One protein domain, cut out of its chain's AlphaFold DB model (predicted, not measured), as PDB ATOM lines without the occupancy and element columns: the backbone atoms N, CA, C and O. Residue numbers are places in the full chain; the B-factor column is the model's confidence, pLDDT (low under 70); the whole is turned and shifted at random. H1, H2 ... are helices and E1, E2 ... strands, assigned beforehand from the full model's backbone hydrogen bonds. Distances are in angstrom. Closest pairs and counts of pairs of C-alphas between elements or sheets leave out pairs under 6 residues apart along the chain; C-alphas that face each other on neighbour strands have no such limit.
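AT A GLANCE: This is residues 30 to 245 of the 540 residues of an uncharacterized protein of Betaproteobacteria bacterium (UniProt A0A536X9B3). Two twisted sheets lie face to face as a sandwich, wound as a jelly roll: one long hairpin of four nested antiparallel pairs, E2 with E9, E3 with E8, E4 with E7 and E5 with E6, runs over both sheets. The short helix H2 sits at one end of the sandwich, near residue 66 where E3 begins, and the still shorter H1 at the other, near residue 75 where E3 ends, while long stretches without named elements lie toward the outside. The printed part has 216 residues, with eleven named strands and two named helices in the order E1 to E7, H1, E8, H2, E9, E10, E11; one sheet has the order E7 - E4 - E3 - E8 - E1 - E11, the other E6 - E5 - E2 - E9 - E10, both antiparallel throughout. The class is mostly strand, though under half of the printed residues are in named elements. The whole is compact and rounded, with a radius of gyration of the C-alphas of 16.7 A and spans of 48 by 39 by 35 A.

HOW THE PARTS SIT: E1, residues 38 to 45, bends by 52 degrees at residue 42. A short link leads to E2, residues 54 to 61, in the other sheet; the closest C-alphas of the two, those of Tyr 44 and Ser 55, are 5.7 A apart. E3, residues 66 to 75, and E4, residues 81 to 89, are a hairpin, with N 69 and O 87 at 2.9 A. E5, residues 94 to 102, is the antiparallel neighbour of E2, with N 57 and O 97 at 2.9 A. E5 and E6, residues 105 to 109, are a hairpin, with N 100 and O 107 at 2.9 A. E7, residues 115 to 117, is an edge strand beside E4, with N 88 and O 115 at 2.9 A. H1, residues 144 to 148, is on both sheets: over E3 at a height of 7.8 A, and only just over E6, with 3 of its 5 C-alphas falling there, at a height of 6.9 A. E8, residues 149 to 160, has E3 and E1 as antiparallel neighbours, with N 72 and O 153 at 2.9 A and N 39 and O 154 at 2.8 A. H2, residues 162 to 168, is on the sheet of E3 at a height of 7.6 A; it lies over E3 and runs only just across the strands, at 62 degrees to E3 on the local plane. E9, residues 202 to 210, is beside E2, with N 56 and O 207 at 2.8 A, and forms a hairpin with E10, residues 215 to 220, with N 208 and O 217 at 2.8 A. E10 runs on into E11, residues 222 to 225, at 12 degrees; E11 is an edge strand beside E1, with N 40 and O 222 at 2.9 A. The facing parts of the sheets are 11.1 A centre to centre, their strands at 16 degrees. In H2 every O i to N i+4 pair is within hydrogen-bond range; in H1 0 of 1 is, but 2 of 2 O i to N i+3 pairs are.

IN THESE COORDINATES: E1 begins at C-alpha 38 (19.326, -23.545, -19.782) and is 21.0 A long. E2 measures 23.6 A, E3 29.2 A, E4 22.0 A and E5 24.9 A. E8 is the longest strand, 32.5 A from C-alpha 149 (34.780, -11.277, -26.019) to C-alpha 160. E9 measures 26.9 A and E10 17.4 A. E11 ends at C-alpha 225 (15.472, -24.360, -14.032).

THE WHOLE: The two C-alphas farthest apart, those of Pro 139 and Pro 173, are 53.0 A apart. The printed part has no cut. The links E7 to H1 and H2 to E9 are long, with 26 and 33 residues. The mean pLDDT of the printed part is 94.4, and residues 173 to 176 are under 70.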
ATOM      1  N   VAL A  30      16.115 -18.797 -11.766       94.38
ATOM      2  CA  VAL A  30      17.532 -19.070 -11.471       94.38
ATOM      3  C   VAL A  30      17.591 -20.085 -10.327       94.38
ATOM      4  O   VAL A  30      16.944 -19.896  -9.293       94.38
ATOM      5  N   ASN A  31      18.320 -21.187 -10.508       92.19
ATOM      6  CA  ASN A  31      18.458 -22.234  -9.500       92.19
ATOM      7  C   ASN A  31      19.717 -22.007  -8.638       92.19
ATOM      8  O   ASN A  31      20.825 -22.132  -9.163       92.19
ATOM      9  N   PRO A  32      19.589 -21.747  -7.320       87.50
ATOM     10  CA  PRO A  32      20.739 -21.566  -6.432       87.50
ATOM     11  C   PRO A  32      21.582 -22.838  -6.228       87.50
ATOM     12  O   PRO A  32      22.712 -22.728  -5.761       87.50
ATOM     13  N   ASP A  33      21.068 -24.023  -6.582       87.50
ATOM     14  CA  ASP A  33      21.831 -25.281  -6.577       87.50
ATOM     15  C   ASP A  33      22.574 -25.542  -7.909       87.50
ATOM     16  O   ASP A  33      23.135 -26.619  -8.103       87.50
ATOM     17  N   GLY A  34      22.570 -24.586  -8.850       90.75
ATOM     18  CA  GLY A  34      23.368 -24.628 -10.087       90.75
ATOM     19  C   GLY A  34      22.872 -25.583 -11.183       90.75
ATOM     20  O   GLY A  34      23.525 -25.708 -12.215       90.75
ATOM     21  N   LEU A  35      21.727 -26.250 -10.993       95.88
ATOM     22  CA  LEU A  35      21.181 -27.235 -11.937       95.88
ATOM     23  C   LEU A  35      20.049 -26.642 -12.791       95.88
ATOM     24  O   LEU A  35      19.001 -26.269 -12.261       95.88
ATOM     25  N   GLY A  36      20.222 -26.597 -14.110       96.69
ATOM     26  CA  GLY A  36      19.289 -25.957 -15.044       96.69
ATOM     27  C   GLY A  36      18.914 -26.818 -16.250       96.69
ATOM     28  O   GLY A  36      19.483 -27.885 -16.474       96.69
ATOM     29  N   GLN A  37      17.933 -26.328 -17.010       97.94
ATOM     30  CA  GLN A  37      17.637 -26.705 -18.399       97.94
ATOM     31  C   GLN A  37      18.342 -25.763 -19.384       97.94
ATOM     32  O   GLN A  37      18.792 -26.209 -20.431       97.94
ATOM     33  N   ALA A  38      18.469 -24.476 -19.053       98.31
ATOM     34  CA  ALA A  38      19.326 -23.545 -19.782       98.31
ATOM     35  C   ALA A  38      20.435 -23.025 -18.859       98.31
ATOM     36  O   ALA A  38      20.200 -22.799 -17.673       98.31
ATOM     37  N   LEU A  39      21.639 -22.854 -19.397       98.62
ATOM     38  CA  LEU A  39      22.809 -22.313 -18.712       98.62
ATOM     39  C   LEU A  39      23.288 -21.061 -19.445       98.62
ATOM     40  O   LEU A  39      23.430 -21.081 -20.669       98.62
ATOM     41  N   VAL A  40      23.591 -20.004 -18.693       98.12
ATOM     42  CA  VAL A  40      24.284 -18.812 -19.196       98.12
ATOM     43  C   VAL A  40      25.654 -18.727 -18.536       98.12
ATOM     44  O   VAL A  40      25.757 -18.519 -17.329       98.12
ATOM     45  N   TYR A  41      26.715 -18.860 -19.326       97.88
ATOM     46  CA  TYR A  41      28.080 -18.598 -18.875       97.88
ATOM     47  C   TYR A  41      28.328 -17.099 -19.071       97.88
ATOM     48  O   TYR A  41      28.230 -16.636 -20.213       97.88
ATOM     49  N   PRO A  42      28.585 -16.323 -18.002       94.31
ATOM     50  CA  PRO A  42      28.443 -14.869 -18.044       94.31
ATOM     51  C   PRO A  42      29.472 -14.180 -18.941       94.31
ATOM     52  O   PRO A  42      29.159 -13.134 -19.507       94.31
ATOM     53  N   PHE A  43      30.672 -14.748 -19.089       95.62
ATOM     54  CA  PHE A  43      31.739 -14.166 -19.897       95.62
ATOM     55  C   PHE A  43      32.685 -15.226 -20.472       95.62
ATOM     56  O   PHE A  43      32.999 -16.212 -19.807       95.62
ATOM     57  N   TYR A  44      33.179 -14.986 -21.686       97.12
ATOM     58  CA  TYR A  44      34.385 -15.595 -22.237       97.12
ATOM     59  C   TYR A  44      35.292 -14.505 -22.817       97.12
ATOM     60  O   TYR A  44      34.807 -13.522 -23.379       97.12
ATOM     61  N   ASP A  45      36.603 -14.726 -22.734       94.75
ATOM     62  CA  ASP A  45      37.619 -13.861 -23.333       94.75
ATOM     63  C   ASP A  45      38.721 -14.633 -24.082       94.75
ATOM     64  O   ASP A  45      39.090 -15.763 -23.733       94.75
ATOM     65  N   THR A  46      39.254 -13.977 -25.112       95.69
ATOM     66  CA  THR A  46      40.440 -14.338 -25.905       95.69
ATOM     67  C   THR A  46      41.291 -13.106 -26.278       95.69
ATOM     68  O   THR A  46      42.182 -13.179 -27.131       95.69
ATOM     69  N   GLN A  47      41.016 -11.946 -25.675       91.19
ATOM     70  CA  GLN A  47      41.757 -10.706 -25.877       91.19
ATOM     71  C   GLN A  47      43.171 -10.785 -25.283       91.19
ATOM     72  O   GLN A  47      43.499 -11.642 -24.462       91.19
ATOM     73  N   GLY A  48      44.024  -9.858 -25.726       85.31
ATOM     74  CA  GLY A  48      45.440  -9.770 -25.365       85.31
ATOM     75  C   GLY A  48      46.366  -9.968 -26.569       85.31
ATOM     76  O   GLY A  48      46.078 -10.729 -27.489       85.31
ATOM     77  N   THR A  49      47.480  -9.234 -26.590       78.56
ATOM     78  CA  THR A  49      48.399  -9.161 -27.743       78.56
ATOM     79  C   THR A  49      49.636 -10.044 -27.578       78.56
ATOM     80  O   THR A  49      49.953 -10.827 -28.466       78.56
ATOM     81  N   SER A  50      50.311  -9.944 -26.430       81.62
ATOM     82  CA  SER A  50      51.498 -10.752 -26.086       81.62
ATOM     83  C   SER A  50      51.200 -11.878 -25.092       81.62
ATOM     84  O   SER A  50      52.022 -12.768 -24.897       81.62
ATOM     85  N   ALA A  51      50.040 -11.813 -24.440       84.12
ATOM     86  CA  ALA A  51      49.574 -12.747 -23.425       84.12
ATOM     87  C   ALA A  51      48.039 -12.820 -23.507       84.12
ATOM     88  O   ALA A  51      47.367 -12.124 -22.745       84.12
ATOM     89  N   PRO A  52      47.473 -13.548 -24.488       90.88
ATOM     90  CA  PRO A  52      46.030 -13.657 -24.634       90.88
ATOM     91  C   PRO A  52      45.411 -14.574 -23.576       90.88
ATOM     92  O   PRO A  52      46.030 -15.559 -23.153       90.88
ATOM     93  N   TYR A  53      44.168 -14.285 -23.202       93.94
ATOM     94  CA  TYR A  53      43.332 -15.238 -22.479       93.94
ATOM     95  C   TYR A  53      42.962 -16.433 -23.369       93.94
ATOM     96  O   TYR A  53      42.910 -16.346 -24.597       93.94
ATOM     97  N   ASN A  54      42.691 -17.566 -22.729       96.25
ATOM     98  CA  ASN A  54      41.942 -18.675 -23.309       96.25
ATOM     99  C   ASN A  54      40.837 -19.021 -22.314       96.25
ATOM    100  O   ASN A  54      41.103 -19.091 -21.113       96.25
ATOM    101  N   SER A  55      39.621 -19.253 -22.797       97.81
ATOM    102  CA  SER A  55      38.477 -19.538 -21.929       97.81
ATOM    103  C   SER A  55      38.092 -21.012 -22.025       97.81
ATOM    104  O   SER A  55      37.759 -21.514 -23.097       97.81
ATOM    105  N   LEU A  56      38.192 -21.726 -20.905       98.06
ATOM    106  CA  LEU A  56      37.996 -23.170 -20.802       98.06
ATOM    107  C   LEU A  56      36.600 -23.448 -20.243       98.06
ATOM    108  O   LEU A  56      36.360 -23.224 -19.059       98.06
ATOM    109  N   LEU A  57      35.680 -23.922 -21.083       98.38
ATOM    110  CA  LEU A  57      34.302 -24.226 -20.691       98.38
ATOM    111  C   LEU A  57      34.127 -25.717 -20.394       98.38
ATOM    112  O   LEU A  57      34.648 -26.582 -21.105       98.38
ATOM    113  N   SER A  58      33.310 -26.002 -19.380       98.31
ATOM    114  CA  SER A  58      32.768 -27.327 -19.082       98.31
ATOM    115  C   SER A  58      31.240 -27.293 -18.978       98.31
ATOM    116  O   SER A  58      30.661 -26.337 -18.456       98.31
ATOM    117  N   VAL A  59      30.580 -28.353 -19.450       98.69
ATOM    118  CA  VAL A  59      29.160 -28.629 -19.186       98.69
ATOM    119  C   VAL A  59      28.990 -30.092 -18.790       98.69
ATOM    120  O   VAL A  59      29.598 -30.985 -19.378       98.69
ATOM    121  N   VAL A  60      28.168 -30.333 -17.775       98.62
ATOM    122  CA  VAL A  60      27.954 -31.634 -17.145       98.62
ATOM    123  C   VAL A  60      26.475 -31.982 -17.191       98.62
ATOM    124  O   VAL A  60      25.634 -31.183 -16.783       98.62
ATOM    125  N   ASN A  61      26.154 -33.197 -17.627       98.44
ATOM    126  CA  ASN A  61      24.831 -33.788 -17.468       98.44
ATOM    127  C   ASN A  61      24.808 -34.644 -16.196       98.44
ATOM    128  O   ASN A  61      25.297 -35.768 -16.202       98.44
ATOM    129  N   SER A  62      24.202 -34.158 -15.112       98.00
ATOM    130  CA  SER A  62      24.164 -34.862 -13.820       98.00
ATOM    131  C   SER A  62      23.140 -36.012 -13.748       98.00
ATOM    132  O   SER A  62      22.792 -36.456 -12.649       98.00
ATOM    133  N   THR A  63      22.558 -36.432 -14.877       98.12
ATOM    134  CA  THR A  63      21.351 -37.276 -14.911       98.12
ATOM    135  C   THR A  63      21.572 -38.633 -15.580       98.12
ATOM    136  O   THR A  63      22.494 -38.833 -16.369       98.12
ATOM    137  N   ASN A  64      20.664 -39.575 -15.295       97.19
ATOM    138  CA  ASN A  64      20.603 -40.890 -15.948       97.19
ATOM    139  C   ASN A  64      20.049 -40.841 -17.390       97.19
ATOM    140  O   ASN A  64      19.948 -41.883 -18.034       97.19
ATOM    141  N   SER A  65      19.648 -39.668 -17.885       97.50
ATOM    142  CA  SER A  65      19.080 -39.477 -19.220       97.50
ATOM    143  C   SER A  65      20.143 -38.929 -20.160       97.50
ATOM    144  O   SER A  65      20.850 -37.996 -19.795       97.50
ATOM    145  N   GLY A  66      20.238 -39.451 -21.385       98.19
ATOM    146  CA  GLY A  66      20.969 -38.745 -22.439       98.19
ATOM    147  C   GLY A  66      20.229 -37.463 -22.821       98.19
ATOM    148  O   GLY A  66      18.999 -37.417 -22.758       98.19
ATOM    149  N   LYS A  67      20.962 -36.428 -23.220       98.56
ATOM    150  CA  LYS A  67      20.432 -35.106 -23.567       98.56
ATOM    151  C   LYS A  67      20.981 -34.633 -24.902       98.56
ATOM    152  O   LYS A  67      22.118 -34.940 -25.258       98.56
ATOM    153  N   VAL A  68      20.196 -33.818 -25.596       98.56
ATOM    154  CA  VAL A  68      20.708 -32.946 -26.655       98.56
ATOM    155  C   VAL A  68      20.520 -31.494 -26.241       98.56
ATOM    156  O   VAL A  68      19.449 -31.091 -25.780       98.56
ATOM    157  N   VAL A  69      21.593 -30.720 -26.366       98.75
ATOM    158  CA  VAL A  69      21.653 -29.315 -25.971       98.75
ATOM    159  C   VAL A  69      22.130 -28.480 -27.153       98.75
ATOM    160  O   VAL A  69      23.030 -28.877 -27.895       98.75
ATOM    161  N   LYS A  70      21.518 -27.316 -27.337       98.69
ATOM    162  CA  LYS A  70      21.975 -26.289 -28.266       98.69
ATOM    163  C   LYS A  70      23.077 -25.490 -27.571       98.69
ATOM    164  O   LYS A  70      22.821 -24.946 -26.501       98.69
ATOM    165  N   VAL A  71      24.273 -25.424 -28.150       98.75
ATOM    166  CA  VAL A  71      25.382 -24.584 -27.664       98.75
ATOM    167  C   VAL A  71      25.506 -23.375 -28.584       98.75
ATOM    168  O   VAL A  71      25.535 -23.543 -29.803       98.75
ATOM    169  N   ARG A  72      25.559 -22.172 -28.006       98.12
ATOM    170  CA  ARG A  72      25.580 -20.883 -28.714       98.12
ATOM    171  C   ARG A  72      26.637 -19.974 -28.103       98.12
ATOM    172  O   ARG A  72      26.632 -19.758 -26.894       98.12
ATOM    173  N   PHE A  73      27.502 -19.411 -28.935       98.50
ATOM    174  CA  PHE A  73      28.466 -18.377 -28.553       98.50
ATOM    175  C   PHE A  73      27.963 -17.037 -29.082       98.50
ATOM    176  O   PHE A  73      27.625 -16.943 -30.264       98.50
ATOM    177  N   LEU A  74      27.888 -16.016 -28.225       97.62
ATOM    178  CA  LEU A  74      27.301 -14.716 -28.551       97.62
ATOM    179  C   LEU A  74      28.283 -13.591 -28.209       97.62
ATOM    180  O   LEU A  74      28.834 -13.557 -27.110       97.62
ATOM    181  N   GLU A  75      28.513 -12.671 -29.145       94.62
ATOM    182  CA  GLU A  75      29.486 -11.584 -28.964       94.62
ATOM    183  C   GLU A  75      28.977 -10.439 -28.071       94.62
ATOM    184  O   GLU A  75      27.776 -10.174 -27.973       94.62
ATOM    185  N   GLY A  76      29.910  -9.735 -27.425       87.75
ATOM    186  CA  GLY A  76      29.614  -8.784 -26.350       87.75
ATOM    187  C   GLY A  76      28.968  -7.440 -26.728       87.75
ATOM    188  O   GLY A  76      28.696  -6.659 -25.818       87.75
ATOM    189  N   ARG A  77      28.734  -7.098 -28.009       86.50
ATOM    190  CA  ARG A  77      28.114  -5.805 -28.388       86.50
ATOM    191  C   ARG A  77      26.598  -5.861 -28.507       86.50
ATOM    192  O   ARG A  77      25.913  -5.009 -27.942       86.50
ATOM    193  N   ALA A  78      26.073  -6.823 -29.258       86.25
ATOM    194  CA  ALA A  78      24.648  -6.911 -29.576       86.25
ATOM    195  C   ALA A  78      24.081  -8.332 -29.415       86.25
ATOM    196  O   ALA A  78      23.013  -8.621 -29.962       86.25
ATOM    197  N   SER A  79      24.774  -9.202 -28.667       92.12
ATOM    198  CA  SER A  79      24.418 -10.614 -28.465       92.12
ATOM    199  C   SER A  79      24.211 -11.363 -29.786       92.12
ATOM    200  O   SER A  79      23.257 -12.124 -29.946       92.12
ATOM    201  N   ARG A  80      25.061 -11.115 -30.782       93.31
ATOM    202  CA  ARG A  80      24.943 -11.771 -32.090       93.31
ATOM    203  C   ARG A  80      25.607 -13.145 -32.030       93.31
ATOM    204  O   ARG A  80      26.710 -13.277 -31.512       93.31
ATOM    205  N   GLU A  81      24.934 -14.170 -32.546       96.56
ATOM    206  CA  GLU A  81      25.455 -15.543 -32.551       96.56
ATOM    207  C   GLU A  81      26.673 -15.651 -33.488       96.56
ATOM    208  O   GLU A  81      26.591 -15.301 -34.667       96.56
ATOM    209  N   VAL A  82      27.812 -16.106 -32.958       97.69
ATOM    210  CA  VAL A  82      29.092 -16.203 -33.689       97.69
ATOM    211  C   VAL A  82      29.526 -17.642 -33.958       97.69
ATOM    212  O   VAL A  82      30.352 -17.881 -34.839       97.69
ATOM    213  N   LEU A  83      28.965 -18.606 -33.225       98.25
ATOM    214  CA  LEU A  83      29.022 -20.036 -33.519       98.25
ATOM    215  C   LEU A  83      27.880 -20.754 -32.798       98.25
ATOM    216  O   LEU A  83      27.600 -20.461 -31.634       98.25
ATOM    217  N   ASP A  84      27.303 -21.755 -33.457       98.00
ATOM    218  CA  ASP A  84      26.343 -22.675 -32.866       98.00
ATOM    219  C   ASP A  84      26.616 -24.137 -33.266       98.00
ATOM    220  O   ASP A  84      27.233 -24.417 -34.297       98.00
ATOM    221  N   PHE A  85      26.154 -25.079 -32.444       98.38
ATOM    222  CA  PHE A  85      26.015 -26.497 -32.795       98.38
ATOM    223  C   PHE A  85      25.112 -27.215 -31.789       98.38
ATOM    224  O   PHE A  85      24.852 -26.725 -30.686       98.38
ATOM    225  N   ASN A  86      24.675 -28.423 -32.147       98.69
ATOM    226  CA  ASN A  86      23.997 -29.318 -31.218       98.69
ATOM    227  C   ASN A  86      25.026 -30.274 -30.594       98.69
ATOM    228  O   ASN A  86      25.750 -30.985 -31.296       98.69
ATOM    229  N   LEU A  87      25.100 -30.273 -29.267       98.69
ATOM    230  CA  LEU A  87      25.940 -31.143 -28.447       98.69
ATOM    231  C   LEU A  87      25.073 -32.251 -27.849       98.69
ATOM    232  O   LEU A  87      23.975 -31.994 -27.352       98.69
ATOM    233  N   TRP A  88      25.571 -33.483 -27.878       98.50
ATOM    234  CA  TRP A  88      24.835 -34.650 -27.409       98.50
ATOM    235  C   TRP A  88      25.595 -35.306 -26.259       98.50
ATOM    236  O   TRP A  88      26.693 -35.829 -26.449       98.50
ATOM    237  N   LEU A  89      24.993 -35.252 -25.073       98.44
ATOM    238  CA  LEU A  89      25.559 -35.720 -23.813       98.44
ATOM    239  C   LEU A  89      24.905 -37.050 -23.438       98.44
ATOM    240  O   LEU A  89      23.679 -37.138 -23.346       98.44
ATOM    241  N   SER A  90      25.700 -38.084 -23.188       97.25
ATOM    242  CA  SER A  90      25.202 -39.329 -22.596       97.25
ATOM    243  C   SER A  90      24.827 -39.139 -21.113       97.25
ATOM    244  O   SER A  90      24.812 -38.020 -20.597       97.25
ATOM    245  N   ALA A  91      24.441 -40.210 -20.417       96.81
ATOM    246  CA  ALA A  91      24.146 -40.141 -18.985       96.81
ATOM    247  C   ALA A  91      25.436 -39.956 -18.162       96.81
ATOM    248  O   ALA A  91      26.409 -40.672 -18.394       96.81
ATOM    249  N   HIS A  92      25.425 -39.049 -17.176       96.62
ATOM    250  CA  HIS A  92      26.595 -38.670 -16.350       96.62
ATOM    251  C   HIS A  92      27.811 -38.167 -17.144       96.62
ATOM    252  O   HIS A  92      28.957 -38.379 -16.749       96.62
ATOM    253  N   ASP A  93      27.548 -37.518 -18.276       96.81
ATOM    254  CA  ASP A  93      28.563 -37.074 -19.231       96.81
ATOM    255  C   ASP A  93      29.107 -35.673 -18.922       96.81
ATOM    256  O   ASP A  93      28.422 -34.842 -18.316       96.81
ATOM    257  N   VAL A  94      30.332 -35.402 -19.371       97.19
ATOM    258  CA  VAL A  94      31.045 -34.134 -19.164       97.19
ATOM    259  C   VAL A  94      31.693 -33.725 -20.477       97.19
ATOM    260  O   VAL A  94      32.689 -34.320 -20.872       97.19
ATOM    261  N   TRP A  95      31.184 -32.674 -21.120       98.38
ATOM    262  CA  TRP A  95      31.827 -32.096 -22.298       98.38
ATOM    263  C   TRP A  95      32.696 -30.900 -21.915       98.38
ATOM    264  O   TRP A  95      32.322 -30.077 -21.074       98.38
ATOM    265  N   THR A  96      33.857 -30.781 -22.560       98.31
ATOM    266  CA  THR A  96      34.820 -29.694 -22.336       98.31
ATOM    267  C   THR A  96      35.312 -29.091 -23.648       98.31
ATOM    268  O   THR A  96      35.452 -29.786 -24.658       98.31
ATOM    269  N   THR A  97      35.605 -27.791 -23.651       98.62
ATOM    270  CA  THR A  97      36.168 -27.082 -24.809       98.62
ATOM    271  C   THR A  97      37.060 -25.925 -24.376       98.62
ATOM    272  O   THR A  97      36.891 -25.370 -23.292       98.62
ATOM    273  N   ALA A  98      38.004 -25.549 -25.235       98.44
ATOM    274  CA  ALA A  98      38.786 -24.332 -25.092       98.44
ATOM    275  C   ALA A  98      38.432 -23.359 -26.222       98.44
ATOM    276  O   ALA A  98      38.525 -23.707 -27.402       98.44
ATOM    277  N   ILE A  99      38.053 -22.144 -25.834       98.62
ATOM    278  CA  ILE A  99      37.863 -20.977 -26.692       98.62
ATOM    279  C   ILE A  99      39.205 -20.249 -26.737       98.62
ATOM    280  O   ILE A  99      39.756 -19.889 -25.692       98.62
ATOM    281  N   ILE A 100      39.753 -20.086 -27.938       97.69
ATOM    282  CA  ILE A 100      41.118 -19.603 -28.168       97.69
ATOM    283  C   ILE A 100      41.151 -18.501 -29.237       97.69
ATOM    284  O   ILE A 100      40.272 -18.463 -30.106       97.69
ATOM    285  N   PRO A 101      42.173 -17.623 -29.234       96.88
ATOM    286  CA  PRO A 101      42.408 -16.696 -30.337       96.88
ATOM    287  C   PRO A 101      42.588 -17.449 -31.664       96.88
ATOM    288  O   PRO A 101      43.357 -18.409 -31.737       96.88
ATOM    289  N   SER A 102      41.929 -16.991 -32.731       95.94
ATOM    290  CA  SER A 102      42.069 -17.563 -34.075       95.94
ATOM    291  C   SER A 102      42.064 -16.468 -35.141       95.94
ATOM    292  O   SER A 102      41.051 -15.816 -35.403       95.94
ATOM    293  N   GLY A 103      43.227 -16.235 -35.756       93.38
ATOM    294  CA  GLY A 103      43.414 -15.174 -36.747       93.38
ATOM    295  C   GLY A 103      43.079 -13.790 -36.181       93.38
ATOM    296  O   GLY A 103      43.734 -13.310 -35.256       93.38
ATOM    297  N   THR A 104      42.066 -13.137 -36.749       93.69
ATOM    298  CA  THR A 104      41.569 -11.822 -36.304       93.69
ATOM    299  C   THR A 104      40.461 -11.897 -35.247       93.69
ATOM    300  O   THR A 104      40.112 -10.859 -34.687       93.69
ATOM    301  N   GLY A 105      39.936 -13.087 -34.945       95.88
ATOM    302  CA  GLY A 105      38.862 -13.320 -33.975       95.88
ATOM    303  C   GLY A 105      39.193 -14.451 -33.004       95.88
ATOM    304  O   GLY A 105      40.337 -14.574 -32.557       95.88
ATOM    305  N   ALA A 106      38.190 -15.272 -32.697       97.88
ATOM    306  CA  ALA A 106      38.300 -16.460 -31.852       97.88
ATOM    307  C   ALA A 106      37.760 -17.728 -32.543       97.88
ATOM    308  O   ALA A 106      37.184 -17.689 -33.633       97.88
ATOM    309  N   GLY A 107      37.966 -18.877 -31.905       98.50
ATOM    310  CA  GLY A 107      37.394 -20.161 -32.298       98.50
ATOM    311  C   GLY A 107      37.526 -21.191 -31.180       98.50
ATOM    312  O   GLY A 107      38.248 -20.967 -30.209       98.50
ATOM    313  N   ILE A 108      36.851 -22.331 -31.318       98.75
ATOM    314  CA  ILE A 108      36.882 -23.408 -30.319       98.75
ATOM    315  C   ILE A 108      37.535 -24.687 -30.830       98.75
ATOM    316  O   ILE A 108      37.459 -25.035 -32.009       98.75
ATOM    317  N   PHE A 109      38.110 -25.448 -29.906       98.69
ATOM    318  CA  PHE A 109      38.404 -26.862 -30.117       98.69
ATOM    319  C   PHE A 109      38.077 -27.670 -28.856       98.69
ATOM    320  O   PHE A 109      37.945 -27.136 -27.752       98.69
ATOM    321  N   THR A 110      37.921 -28.979 -29.012       97.88
ATOM    322  CA  THR A 110      37.606 -29.895 -27.912       97.88
ATOM    323  C   THR A 110      38.364 -31.206 -28.090       97.88
ATOM    324  O   THR A 110      38.351 -31.791 -29.168       97.88
ATOM    325  N   SER A 111      39.028 -31.692 -27.042       95.12
ATOM    326  CA  SER A 111      39.579 -33.058 -27.002       95.12
ATOM    327  C   SER A 111      38.547 -34.102 -26.559       95.12
ATOM    328  O   SER A 111      38.872 -35.285 -26.488       95.12
ATOM    329  N   ASP A 112      37.329 -33.668 -26.237       95.81
ATOM    330  CA  ASP A 112      36.258 -34.517 -25.732       95.81
ATOM    331  C   ASP A 112      35.687 -35.447 -26.814       95.81
ATOM    332  O   ASP A 112      35.825 -35.181 -28.015       95.81
ATOM    333  N   LEU A 113      35.038 -36.536 -26.402       94.62
ATOM    334  CA  LEU A 113      34.528 -37.577 -27.297       94.62
ATOM    335  C   LEU A 113      32.995 -37.577 -27.438       94.62
ATOM    336  O   LEU A 113      32.486 -38.270 -28.321       94.62
ATOM    337  N   SER A 114      32.281 -36.729 -26.687       96.44
ATOM    338  CA  SER A 114      30.852 -36.453 -26.881       96.44
ATOM    339  C   SER A 114      30.550 -36.028 -28.324       96.44
ATOM    340  O   SER A 114      31.322 -35.294 -28.962       96.44
ATOM    341  N   CYS A 115      29.405 -36.461 -28.858       97.38
ATOM    342  CA  CYS A 115      29.023 -36.118 -30.224       97.38
ATOM    343  C   CYS A 115      28.663 -34.631 -30.346       97.38
ATOM    344  O   CYS A 115      27.952 -34.073 -29.512       97.38
ATOM    345  N   THR A 116      29.083 -34.009 -31.445       98.06
ATOM    346  CA  THR A 116      28.661 -32.661 -31.854       98.06
ATOM    347  C   THR A 116      28.197 -32.701 -33.306       98.06
ATOM    348  O   THR A 116      28.793 -33.400 -34.131       98.06
ATOM    349  N   THR A 117      27.112 -31.992 -33.615       97.25
ATOM    350  CA  THR A 117      26.576 -31.846 -34.973       97.25
ATOM    351  C   THR A 117      26.429 -30.358 -35.331       97.25
ATOM    352  O   THR A 117      25.591 -29.681 -34.732       97.25
ATOM    353  N   PRO A 118      27.208 -29.832 -36.303       96.88
ATOM    354  CA  PRO A 118      28.345 -30.473 -36.975       96.88
ATOM    355  C   PRO A 118      29.501 -30.789 -35.998       96.88
ATOM    356  O   PRO A 118      29.541 -30.232 -34.902       96.88
ATOM    357  N   PRO A 119      30.455 -31.663 -36.374       96.12
ATOM    358  CA  PRO A 119      31.592 -31.985 -35.515       96.12
ATOM    359  C   PRO A 119      32.475 -30.763 -35.226       96.12
ATOM    360  O   PRO A 119      33.035 -30.159 -36.143       96.12
ATOM    361  N   VAL A 120      32.649 -30.433 -33.945       97.94
ATOM    362  CA  VAL A 120      33.600 -29.403 -33.497       97.94
ATOM    363  C   VAL A 120      35.037 -29.921 -33.625       97.94
ATOM    364  O   VAL A 120      35.314 -31.099 -33.370       97.94
ATOM    365  N   SER A 121      35.963 -29.037 -34.010       98.12
ATOM    366  CA  SER A 121      37.371 -29.374 -34.225       98.12
ATOM    367  C   SER A 121      38.033 -30.008 -32.999       98.12
ATOM    368  O   SER A 121      37.822 -29.600 -31.855       98.12
ATOM    369  N   LYS A 122      38.908 -30.983 -33.268       96.62
ATOM    370  CA  LYS A 122      39.746 -31.668 -32.275       96.62
ATOM    371  C   LYS A 122      41.173 -31.101 -32.189       96.62
ATOM    372  O   LYS A 122      42.033 -31.712 -31.563       96.62
ATOM    373  N   SER A 123      41.452 -29.964 -32.840       96.69
ATOM    374  CA  SER A 123      42.801 -29.391 -32.966       96.69
ATOM    375  C   SER A 123      42.831 -27.887 -32.693       96.69
ATOM    376  O   SER A 123      42.162 -27.115 -33.376       96.69
ATOM    377  N   SER A 124      43.686 -27.461 -31.759       95.50
ATOM    378  CA  SER A 124      43.975 -26.046 -31.488       95.50
ATOM    379  C   SER A 124      44.680 -25.331 -32.645       95.50
ATOM    380  O   SER A 124      44.577 -24.116 -32.762       95.50
ATOM    381  N   SER A 125      45.361 -26.068 -33.530       96.44
ATOM    382  CA  SER A 125      46.005 -25.511 -34.731       96.44
ATOM    383  C   SER A 125      45.032 -25.287 -35.897       96.44
ATOM    384  O   SER A 125      45.430 -24.748 -36.926       96.44
ATOM    385  N   ALA A 126      43.786 -25.754 -35.772       96.81
ATOM    386  CA  ALA A 126      42.722 -25.583 -36.760       96.81
ATOM    387  C   ALA A 126      41.347 -25.609 -36.056       96.81
ATOM    388  O   ALA A 126      40.590 -26.567 -36.239       96.81
ATOM    389  N   PRO A 127      41.039 -24.622 -35.191       98.12
ATOM    390  CA  PRO A 127      39.801 -24.603 -34.419       98.12
ATOM    391  C   PRO A 127      38.570 -24.389 -35.315       98.12
ATOM    392  O   PRO A 127      38.665 -23.912 -36.448       98.12
ATOM    393  N   THR A 128      37.390 -24.710 -34.789       98.50
ATOM    394  CA  THR A 128      36.118 -24.264 -35.364       98.50
ATOM    395  C   THR A 128      35.997 -22.763 -35.100       98.50
ATOM    396  O   THR A 128      35.696 -22.345 -33.983       98.50
ATOM    397  N   ASN A 129      36.311 -21.957 -36.115       98.25
ATOM    398  CA  ASN A 129      36.326 -20.497 -36.026       98.25
ATOM    399  C   ASN A 129      34.929 -19.914 -35.792       98.25
ATOM    400  O   ASN A 129      33.942 -20.412 -36.334       98.25
ATOM    401  N   PHE A 130      34.879 -18.812 -35.050       98.19
ATOM    402  CA  PHE A 130      33.700 -17.960 -34.954       98.19
ATOM    403  C   PHE A 130      33.544 -17.118 -36.236       98.19
ATOM    404  O   PHE A 130      34.527 -16.803 -36.915       98.19
ATOM    405  N   VAL A 131      32.305 -16.771 -36.587       96.94
ATOM    406  CA  VAL A 131      31.930 -16.079 -37.832       96.94
ATOM    407  C   VAL A 131      31.087 -14.831 -37.561       96.94
ATOM    408  O   VAL A 131      30.521 -14.670 -36.484       96.94
ATOM    409  N   ASN A 132      30.983 -13.941 -38.553       95.38
ATOM    410  CA  ASN A 132      30.267 -12.663 -38.447       95.38
ATOM    411  C   ASN A 132      28.913 -12.614 -39.181       95.38
ATOM    412  O   ASN A 132      28.338 -11.537 -39.338       95.38
ATOM    413  N   PHE A 133      28.376 -13.751 -39.638       94.31
ATOM    414  CA  PHE A 133      27.168 -13.775 -40.479       94.31
ATOM    415  C   PHE A 133      25.930 -13.166 -39.801       94.31
ATOM    416  O   PHE A 133      25.170 -12.464 -40.464       94.31
ATOM    417  N   ALA A 134      25.753 -13.364 -38.489       92.19
ATOM    418  CA  ALA A 134      24.628 -12.805 -37.733       92.19
ATOM    419  C   ALA A 134      24.696 -11.275 -37.541       92.19
ATOM    420  O   ALA A 134      23.740 -10.683 -37.042       92.19
ATOM    421  N   TYR A 135      25.812 -10.636 -37.911       90.62
ATOM    422  CA  TYR A 135      26.029  -9.195 -37.764       90.62
ATOM    423  C   TYR A 135      26.641  -8.520 -39.002       90.62
ATOM    424  O   TYR A 135      27.129  -7.390 -38.936       90.62
ATOM    425  N   ALA A 136      26.549  -9.165 -40.166       90.06
ATOM    426  CA  ALA A 136      26.761  -8.496 -41.443       90.06
ATOM    427  C   ALA A 136      25.719  -7.372 -41.609       90.06
ATOM    428  O   ALA A 136      24.515  -7.616 -41.549       90.06
ATOM    429  N   GLY A 137      26.178  -6.134 -41.799       85.19
ATOM    430  CA  GLY A 137      25.317  -4.947 -41.820       85.19
ATOM    431  C   GLY A 137      25.044  -4.281 -40.459       85.19
ATOM    432  O   GLY A 137      24.354  -3.262 -40.448       85.19
ATOM    433  N   ASP A 138      25.579  -4.776 -39.332       85.88
ATOM    434  CA  ASP A 138      25.459  -4.069 -38.040       85.88
ATOM    435  C   ASP A 138      26.133  -2.674 -38.096       85.88
ATOM    436  O   ASP A 138      27.158  -2.505 -38.763       85.88
ATOM    437  N   PRO A 139      25.601  -1.662 -37.380       80.94
ATOM    438  CA  PRO A 139      26.068  -0.279 -37.485       80.94
ATOM    439  C   PRO A 139      27.370   0.043 -36.729       80.94
ATOM    440  O   PRO A 139      27.930   1.102 -36.986       80.94
ATOM    441  N   GLU A 140      27.824  -0.787 -35.780       81.81
ATOM    442  CA  GLU A 140      29.026  -0.520 -34.964       81.81
ATOM    443  C   GLU A 140      30.312  -1.024 -35.642       81.81
ATOM    444  O   GLU A 140      30.994  -0.261 -36.321       81.81
ATOM    445  N   ASP A 141      30.623  -2.308 -35.470       83.00
ATOM    446  CA  ASP A 141      31.719  -3.014 -36.130       83.00
ATOM    447  C   ASP A 141      31.190  -4.323 -36.733       83.00
ATOM    448  O   ASP A 141      30.280  -4.951 -36.191       83.00
ATOM    449  N   GLN A 142      31.767  -4.746 -37.854       89.38
ATOM    450  CA  GLN A 142      31.436  -5.990 -38.555       89.38
ATOM    451  C   GLN A 142      32.640  -6.942 -38.657       89.38
ATOM    452  O   GLN A 142      32.533  -8.011 -39.265       89.38
ATOM    453  N   THR A 143      33.792  -6.592 -38.071       92.00
ATOM    454  CA  THR A 143      34.972  -7.463 -38.062       92.00
ATOM    455  C   THR A 143      34.823  -8.649 -37.107       92.00
ATOM    456  O   THR A 143      33.952  -8.701 -36.236       92.00
ATOM    457  N   LEU A 144      35.735  -9.616 -37.237       94.50
ATOM    458  CA  LEU A 144      35.848 -10.734 -36.302       94.50
ATOM    459  C   LEU A 144      36.411 -10.326 -34.925       94.50
ATOM    460  O   LEU A 144      36.429 -11.167 -34.030       94.50
ATOM    461  N   ALA A 145      36.822  -9.069 -34.707       91.69
ATOM    462  CA  ALA A 145      37.300  -8.615 -33.399       91.69
ATOM    463  C   ALA A 145      36.208  -8.710 -32.317       91.69
ATOM    464  O   ALA A 145      36.506  -9.152 -31.210       91.69
ATOM    465  N   ARG A 146      34.939  -8.420 -32.664       91.12
ATOM    466  CA  ARG A 146      33.766  -8.638 -31.790       91.12
ATOM    467  C   ARG A 146      33.684 -10.072 -31.255       91.12
ATOM    468  O   ARG A 146      33.293 -10.269 -30.116       91.12
ATOM    469  N   THR A 147      34.110 -11.073 -32.031       95.44
ATOM    470  CA  THR A 147      34.022 -12.491 -31.624       95.44
ATOM    471  C   THR A 147      34.923 -12.865 -30.440       95.44
ATOM    472  O   THR A 147      34.748 -13.945 -29.879       95.44
ATOM    473  N   LYS A 148      35.887 -12.015 -30.059       95.50
ATOM    474  CA  LYS A 148      36.895 -12.341 -29.039       95.50
ATOM    475  C   LYS A 148      36.393 -12.315 -27.599       95.50
ATOM    476  O   LYS A 148      36.971 -13.013 -26.770       95.50
ATOM    477  N   GLU A 149      35.352 -11.535 -27.338       94.94
ATOM    478  CA  GLU A 149      34.780 -11.277 -26.019       94.94
ATOM    479  C   GLU A 149      33.253 -11.407 -26.108       94.94
ATOM    480  O   GLU A 149      32.626 -10.928 -27.059       94.94
ATOM    481  N   GLY A 150      32.633 -12.081 -25.145       96.12
ATOM    482  CA  GLY A 150      31.207 -12.384 -25.236       96.12
ATOM    483  C   GLY A 150      30.716 -13.299 -24.130       96.12
ATOM    484  O   GLY A 150      31.319 -13.373 -23.064       96.12
ATOM    485  N   TYR A 151      29.615 -14.002 -24.377       97.81
ATOM    486  CA  TYR A 151      28.996 -14.927 -23.431       97.81
ATOM    487  C   TYR A 151      28.423 -16.156 -24.153       97.81
ATOM    488  O   TYR A 151      28.476 -16.252 -25.384       97.81
ATOM    489  N   ILE A 152      27.949 -17.149 -23.394       98.62
ATOM    490  CA  ILE A 152      27.600 -18.471 -23.943       98.62
ATOM    491  C   ILE A 152      26.264 -18.934 -23.371       98.62
ATOM    492  O   ILE A 152      26.063 -18.914 -22.156       98.62
ATOM    493  N   GLU A 153      25.371 -19.388 -24.246       98.50
ATOM    494  CA  GLU A 153      24.089 -19.997 -23.891       98.50
ATOM    495  C   GLU A 153      24.144 -21.499 -24.221       98.50
ATOM    496  O   GLU A 153      24.484 -21.885 -25.343       98.50
ATOM    497  N   ILE A 154      23.803 -22.360 -23.257       98.75
ATOM    498  CA  ILE A 154      23.590 -23.797 -23.490       98.75
ATOM    499  C   ILE A 154      22.160 -24.150 -23.087       98.75
ATOM    500  O   ILE A 154      21.811 -24.049 -21.917       98.75
ATOM    501  N   ILE A 155      21.330 -24.559 -24.048       98.75
ATOM    502  CA  ILE A 155      19.885 -24.767 -23.861       98.75
ATOM    503  C   ILE A 155      19.531 -26.237 -24.119       98.75
ATOM    504  O   ILE A 155      19.745 -26.751 -25.218       98.75
ATOM    505  N   GLU A 156      18.968 -26.927 -23.125       98.56
ATOM    506  CA  GLU A 156      18.438 -28.287 -23.262       98.56
ATOM    507  C   GLU A 156      17.254 -28.302 -24.235       98.56
ATOM    508  O   GLU A 156      16.182 -27.769 -23.953       98.56
ATOM    509  N   MET A 157      17.442 -28.956 -25.379       98.50
ATOM    510  CA  MET A 157      16.378 -29.187 -26.356       98.50
ATOM    511  C   MET A 157      15.486 -30.364 -25.944       98.50
ATOM    512  O   MET A 157      14.271 -30.344 -26.145       98.50
ATOM    513  N   GLY A 158      16.076 -31.368 -25.293       98.12
ATOM    514  CA  GLY A 158      15.333 -32.419 -24.613       98.12
ATOM    515  C   GLY A 158      16.211 -33.572 -24.144       98.12
ATOM    516  O   GLY A 158      17.411 -33.637 -24.431       98.12
ATOM    517  N   ASN A 159      15.579 -34.517 -23.451       98.56
ATOM    518  CA  ASN A 159      16.182 -35.816 -23.188       98.56
ATOM    519  C   ASN A 159      16.010 -36.701 -24.430       98.56
ATOM    520  O   ASN A 159      14.934 -36.737 -25.026       98.56
ATOM    521  N   VAL A 160      17.044 -37.449 -24.806       98.06
ATOM    522  CA  VAL A 160      16.974 -38.435 -25.891       98.06
ATOM    523  C   VAL A 160      16.829 -39.841 -25.326       98.06
ATOM    524  O   VAL A 160      17.425 -40.198 -24.308       98.06
ATOM    525  N   THR A 161      16.020 -40.653 -25.998       97.50
ATOM    526  CA  THR A 161      15.751 -42.049 -25.638       97.50
ATOM    527  C   THR A 161      16.110 -42.968 -26.815       97.50
ATOM    528  O   THR A 161      16.848 -42.558 -27.709       97.50
ATOM    529  N   GLY A 162      15.648 -44.222 -26.808       96.50
ATOM    530  CA  GLY A 162      15.637 -45.072 -28.002       96.50
ATOM    531  C   GLY A 162      16.991 -45.278 -28.694       96.50
ATOM    532  O   GLY A 162      17.979 -45.680 -28.075       96.50
ATOM    533  N   ALA A 163      17.003 -45.051 -30.008       96.12
ATOM    534  CA  ALA A 163      18.162 -45.250 -30.869       96.12
ATOM    535  C   ALA A 163      19.163 -44.095 -30.744       96.12
ATOM    536  O   ALA A 163      20.370 -44.335 -30.748       96.12
ATOM    537  N   THR A 164      18.681 -42.863 -30.567       97.31
ATOM    538  CA  THR A 164      19.534 -41.685 -30.366       97.31
ATOM    539  C   THR A 164      20.338 -41.809 -29.070       97.31
ATOM    540  O   THR A 164      21.546 -41.583 -29.075       97.31
ATOM    541  N   LEU A 165      19.725 -42.277 -27.975       97.31
ATOM    542  CA  LEU A 165      20.434 -42.566 -26.723       97.31
ATOM    543  C   LEU A 165      21.537 -43.619 -26.915       97.31
ATOM    544  O   LEU A 165      22.658 -43.435 -26.436       97.31
ATOM    545  N   ALA A 166      21.251 -44.701 -27.645       96.06
ATOM    546  CA  ALA A 166      22.237 -45.740 -27.945       96.06
ATOM    547  C   ALA A 166      23.381 -45.227 -28.845       96.06
ATOM    548  O   ALA A 166      24.526 -45.639 -28.668       96.06
ATOM    549  N   ALA A 167      23.095 -44.302 -29.767       96.38
ATOM    550  CA  ALA A 167      24.085 -43.680 -30.644       96.38
ATOM    551  C   ALA A 167      25.077 -42.773 -29.892       96.38
ATOM    552  O   ALA A 167      26.251 -42.725 -30.271       96.38
ATOM    553  N   ILE A 168      24.622 -42.078 -28.841       96.94
ATOM    554  CA  ILE A 168      25.439 -41.120 -28.073       96.94
ATOM    555  C   ILE A 168      26.074 -41.712 -26.807       96.94
ATOM    556  O   ILE A 168      26.942 -41.086 -26.211       96.94
ATOM    557  N   THR A 169      25.676 -42.914 -26.383       95.69
ATOM    558  CA  THR A 169      26.222 -43.546 -25.172       95.69
ATOM    559  C   THR A 169      27.666 -44.004 -25.388       95.69
ATOM    560  O   THR A 169      27.942 -44.828 -26.259       95.69
ATOM    561  N   HIS A 170      28.586 -43.502 -24.562       92.94
ATOM    562  CA  HIS A 170      30.011 -43.833 -24.603       92.94
ATOM    563  C   HIS A 170      30.286 -45.351 -24.504       92.94
ATOM    564  O   HIS A 170      30.085 -45.970 -23.457       92.94
ATOM    565  N   ALA A 171      30.800 -45.953 -25.583       88.00
ATOM    566  CA  ALA A 171      31.057 -47.390 -25.673       88.00
ATOM    567  C   ALA A 171      32.525 -47.776 -25.389       88.00
ATOM    568  O   ALA A 171      33.459 -46.992 -25.569       88.00
ATOM    569  N   GLN A 172      32.713 -49.028 -24.962       82.06
ATOM    570  CA  GLN A 172      34.006 -49.700 -24.766       82.06
ATOM    571  C   GLN A 172      34.345 -50.589 -25.984       82.06
ATOM    572  O   GLN A 172      33.415 -51.011 -26.673       82.06
ATOM    573  N   PRO A 173      35.625 -50.931 -26.259       64.75
ATOM    574  CA  PRO A 173      36.811 -50.775 -25.408       64.75
ATOM    575  C   PRO A 173      37.665 -49.542 -25.745       64.75
ATOM    576  O   PRO A 173      38.456 -49.556 -26.685       64.75
ATOM    577  N   SER A 174      37.557 -48.498 -24.925       60.66
ATOM    578  CA  SER A 174      38.442 -47.330 -24.945       60.66
ATOM    579  C   SER A 174      38.286 -46.540 -23.637       60.66
ATOM    580  O   SER A 174      37.159 -46.260 -23.230       60.66
ATOM    581  N   PRO A 175      39.378 -46.186 -22.942       68.00
ATOM    582  CA  PRO A 175      39.381 -45.109 -21.951       68.00
ATOM    583  C   PRO A 175      39.995 -43.829 -22.565       68.00
ATOM    584  O   PRO A 175      41.199 -43.834 -22.832       68.00
ATOM    585  N   PRO A 176      39.227 -42.738 -22.779       66.69
ATOM    586  CA  PRO A 176      37.777 -42.613 -22.604       66.69
ATOM    587  C   PRO A 176      37.013 -43.343 -23.718       66.69
ATOM    588  O   PRO A 176      37.594 -43.682 -24.751       66.69
ATOM    589  N   GLY A 177      35.726 -43.624 -23.495       82.00
ATOM    590  CA  GLY A 177      34.889 -44.318 -24.480       82.00
ATOM    591  C   GLY A 177      34.692 -43.494 -25.752       82.00
ATOM    592  O   GLY A 177      35.027 -42.316 -25.788       82.00
ATOM    593  N   VAL A 178      34.090 -44.085 -26.782       89.81
ATOM    594  CA  VAL A 178      33.626 -43.335 -27.963       89.81
ATOM    595  C   VAL A 178      32.147 -43.648 -28.183       89.81
ATOM    596  O   VAL A 178      31.788 -44.829 -28.174       89.81
ATOM    597  N   PRO A 179      31.269 -42.649 -28.370       94.31
ATOM    598  CA  PRO A 179      29.893 -42.897 -28.778       94.31
ATOM    599  C   PRO A 179      29.834 -43.523 -30.184       94.31
ATOM    600  O   PRO A 179      30.429 -42.984 -31.122       94.31
ATOM    601  N   PRO A 180      29.137 -44.655 -30.381       93.06
ATOM    602  CA  PRO A 180      29.240 -45.431 -31.618       93.06
ATOM    603  C   PRO A 180      28.528 -44.797 -32.823       93.06
ATOM    604  O   PRO A 180      28.766 -45.222 -33.953       93.06
ATOM    605  N   GLY A 181      27.633 -43.825 -32.607       93.50
ATOM    606  CA  GLY A 181      26.667 -43.378 -33.612       93.50
ATOM    607  C   GLY A 181      26.717 -41.903 -34.011       93.50
ATOM    608  O   GLY A 181      25.794 -41.468 -34.696       93.50
ATOM    609  N   CYS A 182      27.747 -41.125 -33.643       94.56
ATOM    610  CA  CYS A 182      27.768 -39.668 -33.882       94.56
ATOM    611  C   CYS A 182      27.462 -39.246 -35.336       94.56
ATOM    612  O   CYS A 182      26.824 -38.221 -35.557       94.56
ATOM    613  N   GLY A 183      27.892 -40.032 -36.331       93.69
ATOM    614  CA  GLY A 183      27.656 -39.746 -37.753       93.69
ATOM    615  C   GLY A 183      26.225 -39.998 -38.252       93.69
ATOM    616  O   GLY A 183      25.929 -39.667 -39.395       93.69
ATOM    617  N   GLY A 184      25.352 -40.593 -37.431       92.38
ATOM    618  CA  GLY A 184      23.942 -40.854 -37.749       92.38
ATOM    619  C   GLY A 184      22.948 -39.917 -37.057       92.38
ATOM    620  O   GLY A 184      21.743 -40.132 -37.164       92.38
ATOM    621  N   LEU A 185      23.429 -38.911 -36.320       96.38
ATOM    622  CA  LEU A 185      22.586 -38.001 -35.542       96.38
ATOM    623  C   LEU A 185      21.896 -36.947 -36.432       96.38
ATOM    624  O   LEU A 185      22.497 -36.495 -37.411       96.38
ATOM    625  N   PRO A 186      20.662 -36.508 -36.110       93.69
ATOM    626  CA  PRO A 186      19.957 -35.503 -36.905       93.69
ATOM    627  C   PRO A 186      20.694 -34.158 -37.016       93.69
ATOM    628  O   PRO A 186      21.029 -33.516 -36.020       93.69
ATOM    629  N   VAL A 187      20.890 -33.717 -38.262       93.62
ATOM    630  CA  VAL A 187      21.505 -32.425 -38.638       93.62
ATOM    631  C   VAL A 187      20.514 -31.439 -39.277       93.62
ATOM    632  O   VAL A 187      20.890 -30.320 -39.607       93.62
ATOM    633  N   GLY A 188      19.265 -31.860 -39.505       93.50
ATOM    634  CA  GLY A 188      18.246 -31.094 -40.232       93.50
ATOM    635  C   GLY A 188      17.113 -30.563 -39.348       93.50
ATOM    636  O   GLY A 188      17.073 -30.784 -38.141       93.50
ATOM    637  N   ALA A 189      16.150 -29.879 -39.972       93.50
ATOM    638  CA  ALA A 189      15.001 -29.285 -39.279       93.50
ATOM    639  C   ALA A 189      14.066 -30.311 -38.598       93.50
ATOM    640  O   ALA A 189      13.300 -29.942 -37.712       93.50
ATOM    641  N   THR A 190      14.135 -31.591 -38.973       94.81
ATOM    642  CA  THR A 190      13.370 -32.674 -38.341       94.81
ATOM    643  C   THR A 190      14.044 -33.140 -37.049       94.81
ATOM    644  O   THR A 190      15.197 -33.571 -37.077       94.81
ATOM    645  N   ALA A 191      13.310 -33.095 -35.936       94.56
ATOM    646  CA  ALA A 191      13.765 -33.592 -34.637       94.56
ATOM    647  C   ALA A 191      13.948 -35.129 -34.616       94.56
ATOM    648  O   ALA A 191      13.289 -35.830 -35.392       94.56
ATOM    649  N   PRO A 192      14.777 -35.681 -33.704       94.75
ATOM    650  CA  PRO A 192      14.766 -37.110 -33.404       94.75
ATOM    651  C   PRO A 192      13.369 -37.558 -32.952       94.75
ATOM    652  O   PRO A 192      12.738 -36.900 -32.127       94.75
ATOM    653  N   THR A 193      12.887 -38.701 -33.447       95.94
ATOM    654  CA  THR A 193      11.571 -39.256 -33.064       95.94
ATOM    655  C   THR A 193      11.533 -39.825 -31.643       95.94
ATOM    656  O   THR A 193      10.456 -40.118 -31.131       95.94
ATOM    657  N   ASP A 194      12.695 -39.975 -31.008       97.12
ATOM    658  CA  ASP A 194      12.902 -40.432 -29.632       97.12
ATOM    659  C   ASP A 194      13.377 -39.304 -28.684       97.12
ATOM    660  O   ASP A 194      13.828 -39.577 -27.565       97.12
ATOM    661  N   LEU A 195      13.231 -38.039 -29.110       98.12
ATOM    662  CA  LEU A 195      13.379 -36.837 -28.282       98.12
ATOM    663  C   LEU A 195      12.119 -36.610 -27.427       98.12
ATOM    664  O   LEU A 195      11.005 -36.545 -27.947       98.12
ATOM    665  N   VAL A 196      12.295 -36.431 -26.118       97.88
ATOM    666  CA  VAL A 196      11.225 -36.120 -25.152       97.88
ATOM    667  C   VAL A 196      11.580 -34.861 -24.344       97.88
ATOM    668  O   VAL A 196      12.756 -34.483 -24.320       97.88
ATOM    669  N   PRO A 197      10.612 -34.177 -23.694       96.81
ATOM    670  CA  PRO A 197      10.876 -32.919 -22.998       96.81
ATOM    671  C   PRO A 197      12.052 -33.001 -22.020       96.81
ATOM    672  O   PRO A 197      12.285 -34.028 -21.367       96.81
ATOM    673  N   GLY A 198      12.812 -31.908 -21.952       94.44
ATOM    674  CA  GLY A 198      13.960 -31.792 -21.062       94.44
ATOM    675  C   GLY A 198      13.557 -31.858 -19.590       94.44
ATOM    676  O   GLY A 198      12.403 -31.624 -19.241       94.44
ATOM    677  N   GLN A 199      14.508 -32.156 -18.705       93.38
ATOM    678  CA  GLN A 199      14.257 -32.231 -17.249       93.38
ATOM    679  C   GLN A 199      15.278 -31.459 -16.404       93.38
ATOM    680  O   GLN A 199      15.209 -31.475 -15.178       93.38
ATOM    681  N   GLY A 200      16.222 -30.771 -17.042       95.31
ATOM    682  CA  GLY A 200      17.313 -30.091 -16.371       95.31
ATOM    683  C   GLY A 200      18.355 -31.066 -15.840       95.31
ATOM    684  O   GLY A 200      18.478 -32.199 -16.319       95.31
ATOM    685  N   GLY A 201      19.123 -30.615 -14.851       96.88
ATOM    686  CA  GLY A 201      20.303 -31.335 -14.371       96.88
ATOM    687  C   GLY A 201      21.546 -31.095 -15.231       96.88
ATOM    688  O   GLY A 201      22.495 -31.871 -15.160       96.88
ATOM    689  N   LEU A 202      21.549 -30.038 -16.050       98.56
ATOM    690  CA  LEU A 202      22.781 -29.474 -16.589       98.56
ATOM    691  C   LEU A 202      23.401 -28.537 -15.548       98.56
ATOM    692  O   LEU A 202      22.679 -27.763 -14.923       98.56
ATOM    693  N   PHE A 203      24.720 -28.572 -15.401       98.56
ATOM    694  CA  PHE A 203      25.504 -27.525 -14.738       98.56
ATOM    695  C   PHE A 203      26.849 -27.362 -15.453       98.56
ATOM    696  O   PHE A 203      27.188 -28.151 -16.334       98.56
ATOM    697  N   GLY A 204      27.631 -26.351 -15.092       97.69
ATOM    698  CA  GLY A 204      28.954 -26.144 -15.667       97.69
ATOM    699  C   GLY A 204      29.609 -24.869 -15.165       97.69
ATOM    700  O   GLY A 204      29.000 -24.110 -14.416       97.69
ATOM    701  N   GLY A 205      30.838 -24.634 -15.610       97.44
ATOM    702  CA  GLY A 205      31.596 -23.421 -15.315       97.44
ATOM    703  C   GLY A 205      32.623 -23.123 -16.404       97.44
ATOM    704  O   GLY A 205      32.909 -23.979 -17.254       97.44
ATOM    705  N   ILE A 206      33.151 -21.901 -16.385       97.50
ATOM    706  CA  ILE A 206      34.145 -21.400 -17.337       97.50
ATOM    707  C   ILE A 206      35.344 -20.791 -16.606       97.50
ATOM    708  O   ILE A 206      35.184 -19.958 -15.716       97.50
ATOM    709  N   SER A 207      36.549 -21.209 -16.994       97.00
ATOM    710  CA  SER A 207      37.813 -20.670 -16.483       97.00
ATOM    711  C   SER A 207      38.481 -19.798 -17.541       97.00
ATOM    712  O   SER A 207      38.897 -20.300 -18.585       97.00
ATOM    713  N   LEU A 208      38.627 -18.505 -17.268       95.31
ATOM    714  CA  LEU A 208      39.411 -17.575 -18.072       95.31
ATOM    715  C   LEU A 208      40.869 -17.665 -17.613       95.31
ATOM    716  O   LEU A 208      41.186 -17.313 -16.478       95.31
ATOM    717  N   VAL A 209      41.758 -18.166 -18.475       94.75
ATOM    718  CA  VAL A 209      43.144 -18.496 -18.109       94.75
ATOM    719  C   VAL A 209      44.138 -17.741 -18.985       94.75
ATOM    720  O   VAL A 209      44.185 -17.918 -20.204       94.75
ATOM    721  N   ASN A 210      45.008 -16.958 -18.347       91.88
ATOM    722  CA  ASN A 210      46.140 -16.288 -18.978       91.88
ATOM    723  C   ASN A 210      47.459 -16.838 -18.421       91.88
ATOM    724  O   ASN A 210      48.050 -16.303 -17.482       91.88
ATOM    725  N   VAL A 211      47.934 -17.930 -19.027       88.19
ATOM    726  CA  VAL A 211      49.140 -18.664 -18.596       88.19
ATOM    727  C   VAL A 211      50.404 -17.792 -18.626       88.19
ATOM    728  O   VAL A 211      51.319 -18.013 -17.836       88.19
ATOM    729  N   LEU A 212      50.464 -16.797 -19.519       87.50
ATOM    730  CA  LEU A 212      51.631 -15.925 -19.688       87.50
ATOM    731  C   LEU A 212      51.646 -14.749 -18.699       87.50
ATOM    732  O   LEU A 212      52.724 -14.347 -18.267       87.50
ATOM    733  N   ALA A 213      50.477 -14.239 -18.297       83.94
ATOM    734  CA  ALA A 213      50.353 -13.302 -17.177       83.94
ATOM    735  C   ALA A 213      50.395 -14.005 -15.803       83.94
ATOM    736  O   ALA A 213      50.743 -13.381 -14.802       83.94
ATOM    737  N   GLY A 214      50.070 -15.302 -15.755       82.88
ATOM    738  CA  GLY A 214      49.992 -16.093 -14.526       82.88
ATOM    739  C   GLY A 214      48.695 -15.888 -13.739       82.88
ATOM    740  O   GLY A 214      48.728 -15.985 -12.516       82.88
ATOM    741  N   GLY A 215      47.589 -15.576 -14.422       84.62
ATOM    742  CA  GLY A 215      46.277 -15.352 -13.809       84.62
ATOM    743  C   GLY A 215      45.206 -16.314 -14.321       84.62
ATOM    744  O   GLY A 215      45.182 -16.653 -15.508       84.62
ATOM    745  N   ASP A 216      44.308 -16.713 -13.425       90.00
ATOM    746  CA  ASP A 216      43.073 -17.430 -13.717       90.00
ATOM    747  C   ASP A 216      41.883 -16.831 -12.946       90.00
ATOM    748  O   ASP A 216      42.021 -16.334 -11.829       90.00
ATOM    749  N   VAL A 217      40.704 -16.872 -13.567       90.69
ATOM    750  CA  VAL A 217      39.400 -16.548 -12.965       90.69
ATOM    751  C   VAL A 217      38.441 -17.664 -13.372       90.69
ATOM    752  O   VAL A 217      38.498 -18.117 -14.513       90.69
ATOM    753  N   THR A 218      37.597 -18.155 -12.465       94.06
ATOM    754  CA  THR A 218      36.646 -19.240 -12.765       94.06
ATOM    755  C   THR A 218      35.283 -18.926 -12.181       94.06
ATOM    756  O   THR A 218      35.175 -18.730 -10.974       94.06
ATOM    757  N   GLU A 219      34.263 -18.946 -13.036       92.56
ATOM    758  CA  GLU A 219      32.875 -18.644 -12.685       92.56
ATOM    759  C   GLU A 219      31.954 -19.817 -13.053       92.56
ATOM    760  O   GLU A 219      32.118 -20.457 -14.100       92.56
ATOM    761  N   ASP A 220      30.964 -20.087 -12.201       96.00
ATOM    762  CA  ASP A 220      29.905 -21.063 -12.474       96.00
ATOM    763  C   ASP A 220      28.881 -20.494 -13.477       96.00
ATOM    764  O   ASP A 220      28.636 -19.287 -13.547       96.00
ATOM    765  N   ALA A 221      28.243 -21.365 -14.260       97.12
ATOM    766  CA  ALA A 221      27.182 -20.966 -15.180       97.12
ATOM    767  C   ALA A 221      25.871 -20.672 -14.432       97.12
ATOM    768  O   ALA A 221      25.420 -21.458 -13.596       97.12
ATOM    769  N   ILE A 222      25.202 -19.572 -14.784       97.06
ATOM    770  CA  ILE A 222      23.904 -19.209 -14.212       97.06
ATOM    771  C   ILE A 222      22.845 -20.160 -14.773       97.06
ATOM    772  O   ILE A 222      22.539 -20.146 -15.968       97.06
ATOM    773  N   ALA A 223      22.296 -21.001 -13.902       97.69
ATOM    774  CA  ALA A 223      21.398 -22.082 -14.280       97.69
ATOM    775  C   ALA A 223      19.920 -21.683 -14.178       97.69
ATOM    776  O   ALA A 223      19.426 -21.372 -13.095       97.69
ATOM    777  N   LEU A 224      19.198 -21.760 -15.294       97.69
ATOM    778  CA  LEU A 224      17.749 -21.592 -15.375       97.69
ATOM    779  C   LEU A 224      17.056 -22.957 -15.287       97.69
ATOM    780  O   LEU A 224      17.126 -23.764 -16.219       97.69
ATOM    781  N   ALA A 225      16.375 -23.220 -14.174       95.81
ATOM    782  CA  ALA A 225      15.472 -24.360 -14.032       95.81
ATOM    783  C   ALA A 225      14.094 -24.044 -14.640       95.81
ATOM    784  O   ALA A 225      13.727 -22.877 -14.775       95.81
ATOM    785  N   SER A 226      13.341 -25.090 -15.008       94.62
ATOM    786  CA  SER A 226      11.971 -24.998 -15.553       94.62
ATOM    787  C   SER A 226      11.816 -24.024 -16.737       94.62
ATOM    788  O   SER A 226      10.795 -23.358 -16.891       94.62
ATOM    789  N   PHE A 227      12.852 -23.938 -17.576       96.56
ATOM    790  CA  PHE A 227      12.899 -23.143 -18.802       96.56
ATOM    791  C   PHE A 227      11.962 -23.677 -19.901       96.56
ATOM    792  O   PHE A 227      11.384 -22.880 -20.634       96.56
ATOM    793  N   SER A 228      11.796 -24.999 -20.037       96.00
ATOM    794  CA  SER A 228      10.886 -25.590 -21.029       96.00
ATOM    795  C   SER A 228      10.167 -26.841 -20.518       96.00
ATOM    796  O   SER A 228      10.786 -27.857 -20.202       96.00
ATOM    797  N   ALA A 229       8.836 -26.794 -20.533       94.81
ATOM    798  CA  ALA A 229       7.941 -27.930 -20.311       94.81
ATOM    799  C   ALA A 229       7.763 -28.827 -21.557       94.81
ATOM    800  O   ALA A 229       7.149 -29.892 -21.477       94.81
ATOM    801  N   THR A 230       8.273 -28.404 -22.718       95.75
ATOM    802  CA  THR A 230       8.163 -29.102 -24.009       95.75
ATOM    803  C   THR A 230       9.536 -29.462 -24.574       95.75
ATOM    804  O   THR A 230      10.565 -28.959 -24.122       95.75
ATOM    805  N   THR A 231       9.568 -30.318 -25.595       97.06
ATOM    806  CA  THR A 231      10.741 -30.403 -26.472       97.06
ATOM    807  C   THR A 231      10.945 -29.075 -27.196       97.06
ATOM    808  O   THR A 231       9.981 -28.432 -27.615       97.06
ATOM    809  N   LEU A 232      12.205 -28.689 -27.365       97.44
ATOM    810  CA  LEU A 232      12.637 -27.690 -28.337       97.44
ATOM    811  C   LEU A 232      13.459 -28.428 -29.403       97.44
ATOM    812  O   LEU A 232      14.056 -29.466 -29.117       97.44
ATOM    813  N   TRP A 233      13.503 -27.929 -30.635       97.50
ATOM    814  CA  TRP A 233      14.422 -28.457 -31.645       97.50
ATOM    815  C   TRP A 233      14.786 -27.396 -32.672       97.50
ATOM    816  O   TRP A 233      13.923 -26.679 -33.177       97.50
ATOM    817  N   ALA A 234      16.063 -27.371 -33.034       97.50
ATOM    818  CA  ALA A 234      16.569 -26.686 -34.206       97.50
ATOM    819  C   ALA A 234      17.822 -27.415 -34.726       97.50
ATOM    820  O   ALA A 234      18.540 -28.038 -33.938       97.50
ATOM    821  N   PRO A 235      18.120 -27.337 -36.032       96.25
ATOM    822  CA  PRO A 235      19.412 -27.756 -36.556       96.25
ATOM    823  C   PRO A 235      20.523 -26.790 -36.114       96.25
ATOM    824  O   PRO A 235      20.271 -25.693 -35.606       96.25
ATOM    825  N   ALA A 236      21.767 -27.188 -36.370       94.06
ATOM    826  CA  ALA A 236      22.884 -26.255 -36.347       94.06
ATOM    827  C   ALA A 236      22.815 -25.266 -37.532       94.06
ATOM    828  O   ALA A 236      22.203 -25.575 -38.559       94.06
ATOM    829  N   GLY A 237      23.425 -24.088 -37.405       93.38
ATOM    830  CA  GLY A 237      23.280 -22.978 -38.355       93.38
ATOM    831  C   GLY A 237      21.940 -22.240 -38.238       93.38
ATOM    832  O   GLY A 237      21.538 -21.530 -39.159       93.38
ATOM    833  N   SER A 238      21.220 -22.434 -37.132       95.25
ATOM    834  CA  SER A 238      19.965 -21.747 -36.816       95.25
ATOM    835  C   SER A 238      20.109 -21.014 -35.489       95.25
ATOM    836  O   SER A 238      20.472 -21.646 -34.503       95.25
ATOM    837  N   ILE A 239      19.723 -19.738 -35.433       93.75
ATOM    838  CA  ILE A 239      19.770 -18.898 -34.218       93.75
ATOM    839  C   ILE A 239      18.755 -19.302 -33.126       93.75
ATOM    840  O   ILE A 239      18.372 -18.482 -32.295       93.75
ATOM    841  N   GLN A 240      18.265 -20.542 -33.159       96.12
ATOM    842  CA  GLN A 240      17.236 -21.114 -32.295       96.12
ATOM    843  C   GLN A 240      17.681 -22.500 -31.780       96.12
ATOM    844  O   GLN A 240      18.522 -23.131 -32.426       96.12
ATOM    845  N   PRO A 241      17.109 -23.016 -30.673       97.00
ATOM    846  CA  PRO A 241      16.348 -22.258 -29.679       97.00
ATOM    847  C   PRO A 241      17.194 -21.148 -29.044       97.00
ATOM    848  O   PRO A 241      18.407 -21.285 -28.914       97.00
ATOM    849  N   ASP A 242      16.538 -20.066 -28.640       97.00
ATOM    850  CA  ASP A 242      17.111 -18.991 -27.830       97.00
ATOM    851  C   ASP A 242      16.348 -18.843 -26.499       97.00
ATOM    852  O   ASP A 242      15.377 -19.558 -26.235       97.00
ATOM    853  N   LEU A 243      16.766 -17.900 -25.649       97.06
ATOM    854  CA  LEU A 243      16.105 -17.626 -24.366       97.06
ATOM    855  C   LEU A 243      14.631 -17.179 -24.505       97.06
ATOM    856  O   LEU A 243      13.855 -17.318 -23.559       97.06
ATOM    857  N   SER A 244      14.205 -16.699 -25.677       96.12
ATOM    858  CA  SER A 244      12.808 -16.360 -25.962       96.12
ATOM    859  C   SER A 244      11.928 -17.590 -26.241       96.12
ATOM    860  O   SER A 244      10.704 -17.454 -26.308       96.12
ATOM    861  N   GLN A 245      12.495 -18.801 -26.321       96.38
ATOM    862  CA  GLN A 245      11.739 -20.062 -26.388       96.38
ATOM    863  C   GLN A 245      11.304 -20.625 -25.020       96.38
ATOM    864  O   GLN A 245      10.697 -21.694 -24.978       96.38
TER     865      GLN A 245